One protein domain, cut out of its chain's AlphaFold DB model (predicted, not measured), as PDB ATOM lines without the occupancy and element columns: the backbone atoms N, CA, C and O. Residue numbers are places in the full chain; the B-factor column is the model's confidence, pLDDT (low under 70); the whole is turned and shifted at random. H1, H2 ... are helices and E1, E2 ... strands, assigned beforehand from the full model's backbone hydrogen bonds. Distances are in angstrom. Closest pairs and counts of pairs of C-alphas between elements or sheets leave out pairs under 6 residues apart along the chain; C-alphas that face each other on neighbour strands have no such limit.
ATOM      1  N   LEU A   3      16.455  34.363  11.470       86.31
ATOM      2  CA  LEU A   3      17.192  34.989  12.558       86.31
ATOM      3  C   LEU A   3      18.487  35.596  12.002       86.31
ATOM      4  O   LEU A   3      19.283  34.903  11.373       86.31
ATOM      5  N   VAL A   4      18.696  36.889  12.236       85.12
ATOM      6  CA  VAL A   4      19.974  37.548  11.968       85.12
ATOM      7  C   VAL A   4      20.847  37.289  13.178       85.12
ATOM      8  O   VAL A   4      20.683  37.910  14.230       85.12
ATOM      9  N   PHE A   5      21.733  36.310  13.042       63.78
ATOM     10  CA  PHE A   5      22.565  35.877  14.149       63.78
ATOM     11  C   PHE A   5      23.426  37.030  14.690       63.78
ATOM     12  O   PHE A   5      23.826  37.923  13.945       63.78
ATOM     13  N   LEU A   6      23.664  37.026  16.006       64.94
ATOM     14  CA  LEU A   6      24.437  38.028  16.765       64.94
ATOM     15  C   LEU A   6      23.855  39.448  16.843       64.94
ATOM     16  O   LEU A   6      24.292  40.237  17.678       64.94
ATOM     17  N   TRP A   7      22.838  39.782  16.053       79.12
ATOM     18  CA  TRP A   7      22.220  41.102  16.106       79.12
ATOM     19  C   TRP A   7      21.085  41.131  17.125       79.12
ATOM     20  O   TRP A   7      20.055  40.472  16.959       79.12
ATOM     21  N   ARG A   8      21.286  41.916  18.191       90.44
ATOM     22  CA  ARG A   8      20.321  42.085  19.285       90.44
ATOM     23  C   ARG A   8      19.943  43.548  19.538       90.44
ATOM     24  O   ARG A   8      20.294  44.094  20.589       90.44
ATOM     25  N   PRO A   9      19.284  44.229  18.587       91.56
ATOM     26  CA  PRO A   9      18.860  45.602  18.803       91.56
ATOM     27  C   PRO A   9      17.923  45.693  20.005       91.56
ATOM     28  O   PRO A   9      17.015  44.877  20.173       91.56
ATOM     29  N   ASN A  10      18.191  46.672  20.869       95.25
ATOM     30  CA  ASN A  10      17.451  46.886  22.113       95.25
ATOM     31  C   ASN A  10      17.393  45.615  22.998       95.25
ATOM     32  O   ASN A  10      16.404  45.347  23.674       95.25
ATOM     33  N   GLY A  11      18.463  44.804  22.970       89.12
ATOM     34  CA  GLY A  11      18.629  43.601  23.796       89.12
ATOM     35  C   GLY A  11      17.878  42.361  23.300       89.12
ATOM     36  O   GLY A  11      17.994  41.294  23.905       89.12
ATOM     37  N   GLN A  12      17.144  42.464  22.192       95.75
ATOM     38  CA  GLN A  12      16.263  41.410  21.694       95.75
ATOM     39  C   GLN A  12      16.683  40.897  20.317       95.75
ATOM     40  O   GLN A  12      17.282  41.658  19.565       95.75
ATOM     41  N   PRO A  13      16.380  39.638  19.947       92.38
ATOM     42  CA  PRO A  13      16.809  39.097  18.661       92.38
ATOM     43  C   PRO A  13      16.242  39.871  17.460       92.38
ATOM     44  O   PRO A  13      15.146  40.431  17.515       92.38
ATOM     45  N   LEU A  14      16.996  39.870  16.362       95.81
ATOM     46  CA  LEU A  14      16.613  40.455  15.079       95.81
ATOM     47  C   LEU A  14      16.294  39.348  14.073       95.81
ATOM     48  O   LEU A  14      17.068  38.404  13.933       95.81
ATOM     49  N   TRP A  15      15.222  39.493  13.297       97.19
ATOM     50  CA  TRP A  15      14.945  38.609  12.162       97.19
ATOM     51  C   TRP A  15      14.815  39.399  10.857       97.19
ATOM     52  O   TRP A  15      14.213  40.465  10.834       97.19
ATOM     53  N   ARG A  16      15.326  38.869   9.742       95.25
ATOM     54  CA  ARG A  16      15.243  39.450   8.390       95.25
ATOM     55  C   ARG A  16      14.280  38.646   7.515       95.25
ATOM     56  O   ARG A  16      14.270  37.419   7.555       95.25
ATOM     57  N   LYS A  17      13.460  39.302   6.697       95.38
ATOM     58  CA  LYS A  17      12.608  38.624   5.707       95.38
ATOM     59  C   LYS A  17      13.481  37.999   4.611       95.38
ATOM     60  O   LYS A  17      14.378  38.659   4.092       95.38
ATOM     61  N   ARG A  18      13.203  36.747   4.236       87.25
ATOM     62  CA  ARG A  18      13.863  36.085   3.098       87.25
ATOM     63  C   ARG A  18      13.602  36.868   1.815       87.25
ATOM     64  O   ARG A  18      12.479  37.327   1.610       87.25
ATOM     65  N   GLY A  19      14.649  37.061   1.012       88.38
ATOM     66  CA  GLY A  19      14.573  37.791  -0.259       88.38
ATOM     67  C   GLY A  19      14.088  39.243  -0.147       88.38
ATOM     68  O   GLY A  19      13.696  39.824  -1.150       88.38
ATOM     69  N   GLY A  20      14.060  39.840   1.053       92.88
ATOM     70  CA  GLY A  20      13.410  41.131   1.272       92.88
ATOM     71  C   GLY A  20      14.169  42.081   2.194       92.88
ATOM     72  O   GLY A  20      14.976  41.680   3.030       92.88
ATOM     73  N   LYS A  21      13.848  43.374   2.073       95.81
ATOM     74  CA  LYS A  21      14.354  44.465   2.927       95.81
ATOM     75  C   LYS A  21      13.361  44.776   4.055       95.81
ATOM     76  O   LYS A  21      12.867  45.901   4.184       95.81
ATOM     77  N   ARG A  22      12.991  43.741   4.813       97.88
ATOM     78  CA  ARG A  22      12.116  43.851   5.988       97.88
ATOM     79  C   ARG A  22      12.736  43.130   7.172       97.88
ATOM     80  O   ARG A  22      13.332  42.067   6.996       97.88
ATOM     81  N   TRP A  23      12.571  43.693   8.359       98.12
ATOM     82  CA  TRP A  23      13.136  43.170   9.597       98.12
ATOM     83  C   TRP A  23      12.099  43.177  10.705       98.12
ATOM     84  O   TRP A  23      11.423  44.183  10.872       98.12
ATOM     85  N   LEU A  24      12.015  42.087  11.461       98.25
ATOM     86  CA  LEU A  24      11.290  42.004  12.723       98.25
ATOM     87  C   LEU A  24      12.283  42.267  13.862       98.25
ATOM     88  O   LEU A  24      13.284  41.557  13.966       98.25
ATOM     89  N   TYR A  25      12.034  43.287  14.676       98.25
ATOM     90  CA  TYR A  25      12.978  43.779  15.679       98.25
ATOM     91  C   TYR A  25      12.255  44.404  16.880       98.25
ATOM     92  O   TYR A  25      11.083  44.759  16.785       98.25
ATOM     93  N   SER A  26      12.940  44.531  18.017       98.31
ATOM     94  CA  SER A  26      12.422  45.263  19.181       98.31
ATOM     95  C   SER A  26      12.722  46.745  19.038       98.31
ATOM     96  O   SER A  26      13.875  47.085  18.790       98.31
ATOM     97  N   GLY A  27      11.744  47.620  19.249       98.06
ATOM     98  CA  GLY A  27      11.937  49.068  19.311       98.06
ATOM     99  C   GLY A  27      12.441  49.547  20.675       98.06
ATOM    100  O   GLY A  27      12.515  48.776  21.633       98.06
ATOM    101  N   GLN A  28      12.791  50.832  20.763       97.75
ATOM    102  CA  GLN A  28      13.274  51.463  22.006       97.75
ATOM    103  C   GLN A  28      12.194  51.627  23.081       97.75
ATOM    104  O   GLN A  28      12.502  51.737  24.263       97.75
ATOM    105  N   ASP A  29      10.928  51.624  22.680       97.56
ATOM    106  CA  ASP A  29       9.773  51.671  23.574       97.56
ATOM    107  C   ASP A  29       9.381  50.283  24.115       97.56
ATOM    108  O   ASP A  29       8.388  50.148  24.838       97.56
ATOM    109  N   GLY A  30      10.163  49.252  23.771       97.69
ATOM    110  CA  GLY A  30       9.947  47.875  24.186       97.69
ATOM    111  C   GLY A  30       8.778  47.208  23.473       97.69
ATOM    112  O   GLY A  30       8.148  46.341  24.073       97.69
ATOM    113  N   ARG A  31       8.439  47.598  22.239       98.06
ATOM    114  CA  ARG A  31       7.457  46.902  21.384       98.06
ATOM    115  C   ARG A  31       8.137  46.170  20.228       98.06
ATOM    116  O   ARG A  31       9.263  46.488  19.855       98.06
ATOM    117  N   TRP A  32       7.462  45.179  19.650       98.44
ATOM    118  CA  TRP A  32       7.942  44.510  18.436       98.44
ATOM    119  C   TRP A  32       7.530  45.286  17.186       98.44
ATOM    120  O   TRP A  32       6.392  45.727  17.094       98.44
ATOM    121  N   TYR A  33       8.426  45.399  16.208       98.19
ATOM    122  CA  TYR A  33       8.215  46.118  14.951       98.19
ATOM    123  C   TYR A  33       8.639  45.279  13.753       98.19
ATOM    124  O   TYR A  33       9.664  44.604  13.796       98.19
ATOM    125  N   ILE A  34       7.909  45.406  12.649       98.12
ATOM    126  CA  ILE A  34       8.350  45.016  11.313       98.12
ATOM    127  C   ILE A  34       8.678  46.292  10.533       98.12
ATOM    128  O   ILE A  34       7.789  47.039  10.123       98.12
ATOM    129  N   GLY A  35       9.971  46.558  10.352       97.00
ATOM    130  CA  GLY A  35      10.500  47.759   9.701       97.00
ATOM    131  C   GLY A  35      11.210  47.482   8.379       97.00
ATOM    132  O   GLY A  35      11.429  46.333   7.990       97.00
ATOM    133  N   GLY A  36      11.561  48.558   7.676       96.56
ATOM    134  CA  GLY A  36      12.288  48.535   6.405       96.56
ATOM    135  C   GLY A  36      13.711  49.085   6.516       96.56
ATOM    136  O   GLY A  36      14.312  49.091   7.590       96.56
ATOM    137  N   THR A  37      14.247  49.555   5.387       97.00
ATOM    138  CA  THR A  37      15.596  50.133   5.287       97.00
ATOM    139  C   THR A  37      15.845  51.279   6.281       97.00
ATOM    140  O   THR A  37      16.878  51.213   6.946       97.00
ATOM    141  N   PRO A  38      14.904  52.224   6.516       96.31
ATOM    142  CA  PRO A  38      15.129  53.305   7.482       96.31
ATOM    143  C   PRO A  38      15.405  52.810   8.911       96.31
ATOM    144  O   PRO A  38      16.257  53.347   9.614       96.31
ATOM    145  N   SER A  39      14.733  51.735   9.346       96.62
ATOM    146  CA  SER A  39      14.996  51.120  10.655       96.62
ATOM    147  C   SER A  39      16.401  50.515  10.711       96.62
ATOM    148  O   SER A  39      17.083  50.639  11.726       96.62
ATOM    149  N   ARG A  40      16.862  49.889   9.618       96.06
ATOM    150  CA  ARG A  40      18.212  49.314   9.521       96.06
ATOM    151  C   ARG A  40      19.299  50.391   9.526       96.06
ATOM    152  O   ARG A  40      20.304  50.200  10.205       96.06
ATOM    153  N   GLU A  41      19.115  51.486   8.793       96.12
ATOM    154  CA  GLU A  41      20.057  52.620   8.745       96.12
ATOM    155  C   GLU A  41      20.266  53.227  10.136       96.12
ATOM    156  O   GLU A  41      21.391  53.512  10.538       96.12
ATOM    157  N   GLN A  42      19.200  53.280  10.936       96.69
ATOM    158  CA  GLN A  42      19.250  53.704  12.338       96.69
ATOM    159  C   GLN A  42      19.750  52.605  13.296       96.69
ATOM    160  O   GLN A  42      19.605  52.727  14.514       96.69
ATOM    161  N   LYS A  43      20.301  51.496  12.780       94.81
ATOM    162  CA  LYS A  43      20.721  50.313  13.556       94.81
ATOM    163  C   LYS A  43      19.627  49.821  14.515       94.81
ATOM    164  O   LYS A  43      19.919  49.340  15.608       94.81
ATOM    165  N   PHE A  44      18.366  49.975  14.107       97.56
ATOM    166  CA  PHE A  44      17.162  49.634  14.865       97.56
ATOM    167  C   PHE A  44      17.033  50.364  16.218       97.56
ATOM    168  O   PHE A  44      16.302  49.923  17.106       97.56
ATOM    169  N   ARG A  45      17.712  51.506  16.392       96.62
ATOM    170  CA  ARG A  45      17.576  52.400  17.555       96.62
ATOM    171  C   ARG A  45      16.378  53.342  17.376       96.62
ATOM    172  O   ARG A  45      16.517  54.553  17.480       96.62
ATOM    173  N   CYS A  46      15.214  52.779  17.065       96.19
ATOM    174  CA  CYS A  46      13.988  53.533  16.823       96.19
ATOM    175  C   CYS A  46      12.746  52.748  17.263       96.19
ATOM    176  O   CYS A  46      12.822  51.559  17.565       96.19
ATOM    177  N   ALA A  47      11.600  53.428  17.315       96.50
ATOM    178  CA  ALA A  47      10.282  52.858  17.606       96.50
ATOM    179  C   ALA A  47       9.336  53.092  16.411       96.50
ATOM    180  O   ALA A  47       8.277  53.703  16.537       96.50
ATOM    181  N   ARG A  48       9.782  52.707  15.202       94.75
ATOM    182  CA  ARG A  48       9.072  52.980  13.936       94.75
ATOM    183  C   ARG A  48       9.078  51.766  13.011       94.75
ATOM    184  O   ARG A  48      10.131  51.246  12.654       94.75
ATOM    185  N   GLY A  49       7.915  51.345  12.542       95.50
ATOM    186  CA  GLY A  49       7.786  50.243  11.589       95.50
ATOM    187  C   GLY A  49       6.626  50.475  10.639       95.50
ATOM    188  O   GLY A  49       5.980  51.510  10.700       95.50
ATOM    189  N   LEU A  50       6.387  49.510   9.760       96.50
ATOM    190  CA  LEU A  50       5.151  49.429   8.974       96.50
ATOM    191  C   LEU A  50       4.076  48.643   9.725       96.50
ATOM    192  O   LEU A  50       2.886  48.853   9.528       96.50
ATOM    193  N   ILE A  51       4.523  47.714  10.570       97.81
ATOM    194  CA  ILE A  51       3.691  46.902  11.447       97.81
ATOM    195  C   ILE A  51       4.353  46.927  12.820       97.81
ATOM    196  O   ILE A  51       5.586  46.876  12.902       97.81
ATOM    197  N   TYR A  52       3.578  46.997  13.889       97.56
ATOM    198  CA  TYR A  52       4.094  46.870  15.243       97.56
ATOM    199  C   TYR A  52       3.111  46.143  16.155       97.56
ATOM    200  O   TYR A  52       1.939  45.978  15.832       97.56
ATOM    201  N   HIS A  53       3.606  45.665  17.287       97.62
ATOM    202  CA  HIS A  53       2.788  45.049  18.315       97.62
ATOM    203  C   HIS A  53       2.303  46.124  19.300       97.62
ATOM    204  O   HIS A  53       3.119  46.832  19.885       97.62
ATOM    205  N   SER A  54       0.988  46.224  19.511       96.12
ATOM    206  CA  SER A  54       0.337  47.290  20.305       96.12
ATOM    207  C   SER A  54       0.831  47.408  21.758       96.12
ATOM    208  O   SER A  54       0.895  48.499  22.336       96.12
ATOM    209  N   THR A  55       1.224  46.290  22.368       96.88
ATOM    210  CA  THR A  55       1.692  46.225  23.761       96.88
ATOM    211  C   THR A  55       3.196  45.968  23.874       96.88
ATOM    212  O   THR A  55       3.818  45.391  22.978       96.88
ATOM    213  N   ARG A  56       3.789  46.433  24.987       98.12
ATOM    214  CA  ARG A  56       5.214  46.239  25.300       98.12
ATOM    215  C   ARG A  56       5.512  44.772  25.581       98.12
ATOM    216  O   ARG A  56       4.757  44.128  26.299       98.12
ATOM    217  N   HIS A  57       6.650  44.289  25.092       97.75
ATOM    218  CA  HIS A  57       6.961  42.870  25.095       97.75
ATOM    219  C   HIS A  57       7.603  42.327  26.363       97.75
ATOM    220  O   HIS A  57       7.555  41.121  26.574       97.75
ATOM    221  N   GLY A  58       8.227  43.157  27.205       95.50
ATOM    222  CA  GLY A  58       8.806  42.697  28.480       95.50
ATOM    223  C   GLY A  58       9.788  41.522  28.337       95.50
ATOM    224  O   GLY A  58       9.851  40.651  29.193       95.50
ATOM    225  N   GLY A  59      10.506  41.449  27.213       93.19
ATOM    226  CA  GLY A  59      11.386  40.327  26.849       93.19
ATOM    227  C   GLY A  59      10.713  39.101  26.207       93.19
ATOM    228  O   GLY A  59      11.415  38.208  25.737       93.19
ATOM    229  N   VAL A  60       9.381  39.048  26.117       95.25
ATOM    230  CA  VAL A  60       8.658  37.947  25.461       95.25
ATOM    231  C   VAL A  60       8.871  37.993  23.947       95.25
ATOM    232  O   VAL A  60       8.674  39.024  23.308       95.25
ATOM    233  N   LEU A  61       9.259  36.854  23.363       95.56
ATOM    234  CA  LEU A  61       9.525  36.724  21.928       95.56
ATOM    235  C   LEU A  61       8.263  36.950  21.077       95.56
ATOM    236  O   LEU A  61       7.169  36.597  21.517       95.56
ATOM    237  N   PRO A  62       8.396  37.415  19.819       97.31
ATOM    238  CA  PRO A  62       7.257  37.873  19.016       97.31
ATOM    239  C   PRO A  62       6.181  36.802  18.799       97.31
ATOM    240  O   PRO A  62       4.999  37.106  18.773       97.31
ATOM    241  N   HIS A  63       6.586  35.535  18.676       95.44
ATOM    242  CA  HIS A  63       5.683  34.405  18.438       95.44
ATOM    243  C   HIS A  63       4.977  33.877  19.696       95.44
ATOM    244  O   HIS A  63       4.130  32.993  19.601       95.44
ATOM    245  N   ARG A  64       5.380  34.347  20.882       94.31
ATOM    246  CA  ARG A  64       4.725  34.052  22.168       94.31
ATOM    247  C   ARG A  64       4.025  35.278  22.739       94.31
ATOM    248  O   ARG A  64       3.404  35.191  23.792       94.31
ATOM    249  N   HIS A  65       4.193  36.422  22.088       95.19
ATOM    250  CA  HIS A  65       3.684  37.680  22.568       95.19
ATOM    251  C   HIS A  65       2.178  37.756  22.297       95.19
ATOM    252  O   HIS A  65       1.748  37.636  21.153       95.19
ATOM    253  N   LEU A  66       1.386  37.940  23.354       92.56
ATOM    254  CA  LEU A  66      -0.069  38.046  23.258       92.56
ATOM    255  C   LEU A  66      -0.494  39.488  22.980       92.56
ATOM    256  O   LEU A  66       0.076  40.436  23.519       92.56
ATOM    257  N   GLY A  67      -1.545  39.645  22.183       91.81
ATOM    258  CA  GLY A  67      -2.105  40.937  21.818       91.81
ATOM    259  C   GLY A  67      -2.303  41.046  20.317       91.81
ATOM    260  O   GLY A  67      -2.325  40.043  19.606       91.81
ATOM    261  N   SER A  68      -2.508  42.271  19.847       95.62
ATOM    262  CA  SER A  68      -2.756  42.529  18.433       95.62
ATOM    263  C   SER A  68      -1.602  43.282  17.805       95.62
ATOM    264  O   SER A  68      -1.026  44.196  18.409       95.62
ATOM    265  N   TRP A  69      -1.318  42.897  16.572       97.75
ATOM    266  CA  TRP A  69      -0.493  43.671  15.673       97.75
ATOM    267  C   TRP A  69      -1.332  44.787  15.053       97.75
ATOM    268  O   TRP A  69      -2.540  44.656  14.848       97.75
ATOM    269  N   GLU A  70      -0.670  45.896  14.785       97.56
ATOM    270  CA  GLU A  70      -1.230  47.044  14.096       97.56
ATOM    271  C   GLU A  70      -0.331  47.372  12.912       97.56
ATOM    272  O   GLU A  70       0.891  47.223  12.994       97.56
ATOM    273  N   TRP A  71      -0.919  47.817  11.811       97.38
ATOM    274  CA  TRP A  71      -0.184  48.269  10.635       97.38
ATOM    275  C   TRP A  71      -0.618  49.681  10.253       97.38
ATOM    276  O   TRP A  71      -1.742  50.091  10.541       97.38
ATOM    277  N   GLY A  72       0.296  50.456   9.673       92.75
ATOM    278  CA  GLY A  72       0.038  51.871   9.439       92.75
ATOM    279  C   GLY A  72       1.238  52.663   8.933       92.75
ATOM    280  O   GLY A  72       2.379  52.195   8.927       92.75
ATOM    281  N   GLY A  73       0.949  53.886   8.486       78.69
ATOM    282  CA  GLY A  73       1.909  54.841   7.918       78.69
ATOM    283  C   GLY A  73       2.417  55.897   8.905       78.69
ATOM    284  O   GLY A  73       3.058  56.859   8.493       78.69
ATOM    285  N   GLY A  74       2.136  55.743  10.202       74.44
ATOM    286  CA  GLY A  74       2.588  56.637  11.269       74.44
ATOM    287  C   GLY A  74       1.529  57.612  11.784       74.44
ATOM    288  O   GLY A  74       1.495  57.827  12.992       74.44
ATOM    289  N   ALA A  75       0.670  58.157  10.916       83.88
ATOM    290  CA  ALA A  75      -0.450  59.009  11.338       83.88
ATOM    291  C   ALA A  75      -1.642  58.174  11.832       83.88
ATOM    292  O   ALA A  75      -2.166  58.438  12.908       83.88
ATOM    293  N   ASP A  76      -1.971  57.109  11.100       92.69
ATOM    294  CA  ASP A  76      -3.067  56.199  11.424       92.69
ATOM    295  C   ASP A  76      -2.548  54.768  11.562       92.69
ATOM    296  O   ASP A  76      -1.758  54.286  10.738       92.69
ATOM    297  N   TRP A  77      -2.986  54.101  12.630       95.00
ATOM    298  CA  TRP A  77      -2.665  52.712  12.931       95.00
ATOM    299  C   TRP A  77      -3.942  51.888  12.980       95.00
ATOM    300  O   TRP A  77      -4.888  52.208  13.699       95.00
ATOM    301  N   HIS A  78      -3.951  50.805  12.213       97.25
ATOM    302  CA  HIS A  78      -5.090  49.916  12.096       97.25
ATOM    303  C   HIS A  78      -4.785  48.614  12.813       97.25
ATOM    304  O   HIS A  78      -3.839  47.900  12.470       97.25
ATOM    305  N   ARG A  79      -5.608  48.296  13.812       97.31
ATOM    306  CA  ARG A  79      -5.560  47.009  14.493       97.31
ATOM    307  C   ARG A  79      -5.992  45.912  13.536       97.31
ATOM    308  O   ARG A  79      -7.107  45.946  13.026       97.31
ATOM    309  N   ASP A  80      -5.130  44.920  13.359       96.94
ATOM    310  CA  ASP A  80      -5.390  43.801  12.469       96.94
ATOM    311  C   ASP A  80      -5.179  42.476  13.217       96.94
ATOM    312  O   ASP A  80      -4.040  42.058  13.452       96.94
TER     313      ASP A  80
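This is residues 3 to 80 of the 359 residues of the protein "Hypothetical protein" of Pyrodinium bahamense (UniProt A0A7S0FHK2). There is little regular structure: six short strands stand side by side in one strongly twisted antiparallel sheet, E1 - E2 - E3 - E4 - E5 - E6, with loops round it and a short helix, H1, grazing it. Of 78 printed residues 27 are in named elements, mostly strand, in the order E1 E2 E3 H1 E4 E5 E6. The whole is compact, with a radius of gyration of the C-alphas of 11.5 A, and spans 31 by 24 by 22 A.

E1, residues 14 to 16, E2, 23 to 26, and E3, 32 to 35, form a meander, each strand the antiparallel neighbour of the one before; within hydrogen-bond range are N 15 and O 24, 2.9 A, and N 25 and O 33, 2.9 A. H1, residues 37 to 41, with its O i to N i+4 pair within range, only grazes the sheet with residues 37 to 40. E4, residues 51 to 53, E5, 69 to 72, and E6, 77 to 80, form another meander, with N 52 and O 70 at 2.8 A and N 71 and O 78 at 3.0 A. E3 and E4 are antiparallel neighbours, N 34 and O 51 at 2.8 A.

E1 begins at C-alpha 14 (16.613, 40.455, 15.079); E6 ends at C-alpha 80 (-5.390, 43.801, 12.469). E5 is 10.3 A long.

The printed part has no cut. The link E4 to E5 is long. Residues 5 to 6 are under pLDDT 70.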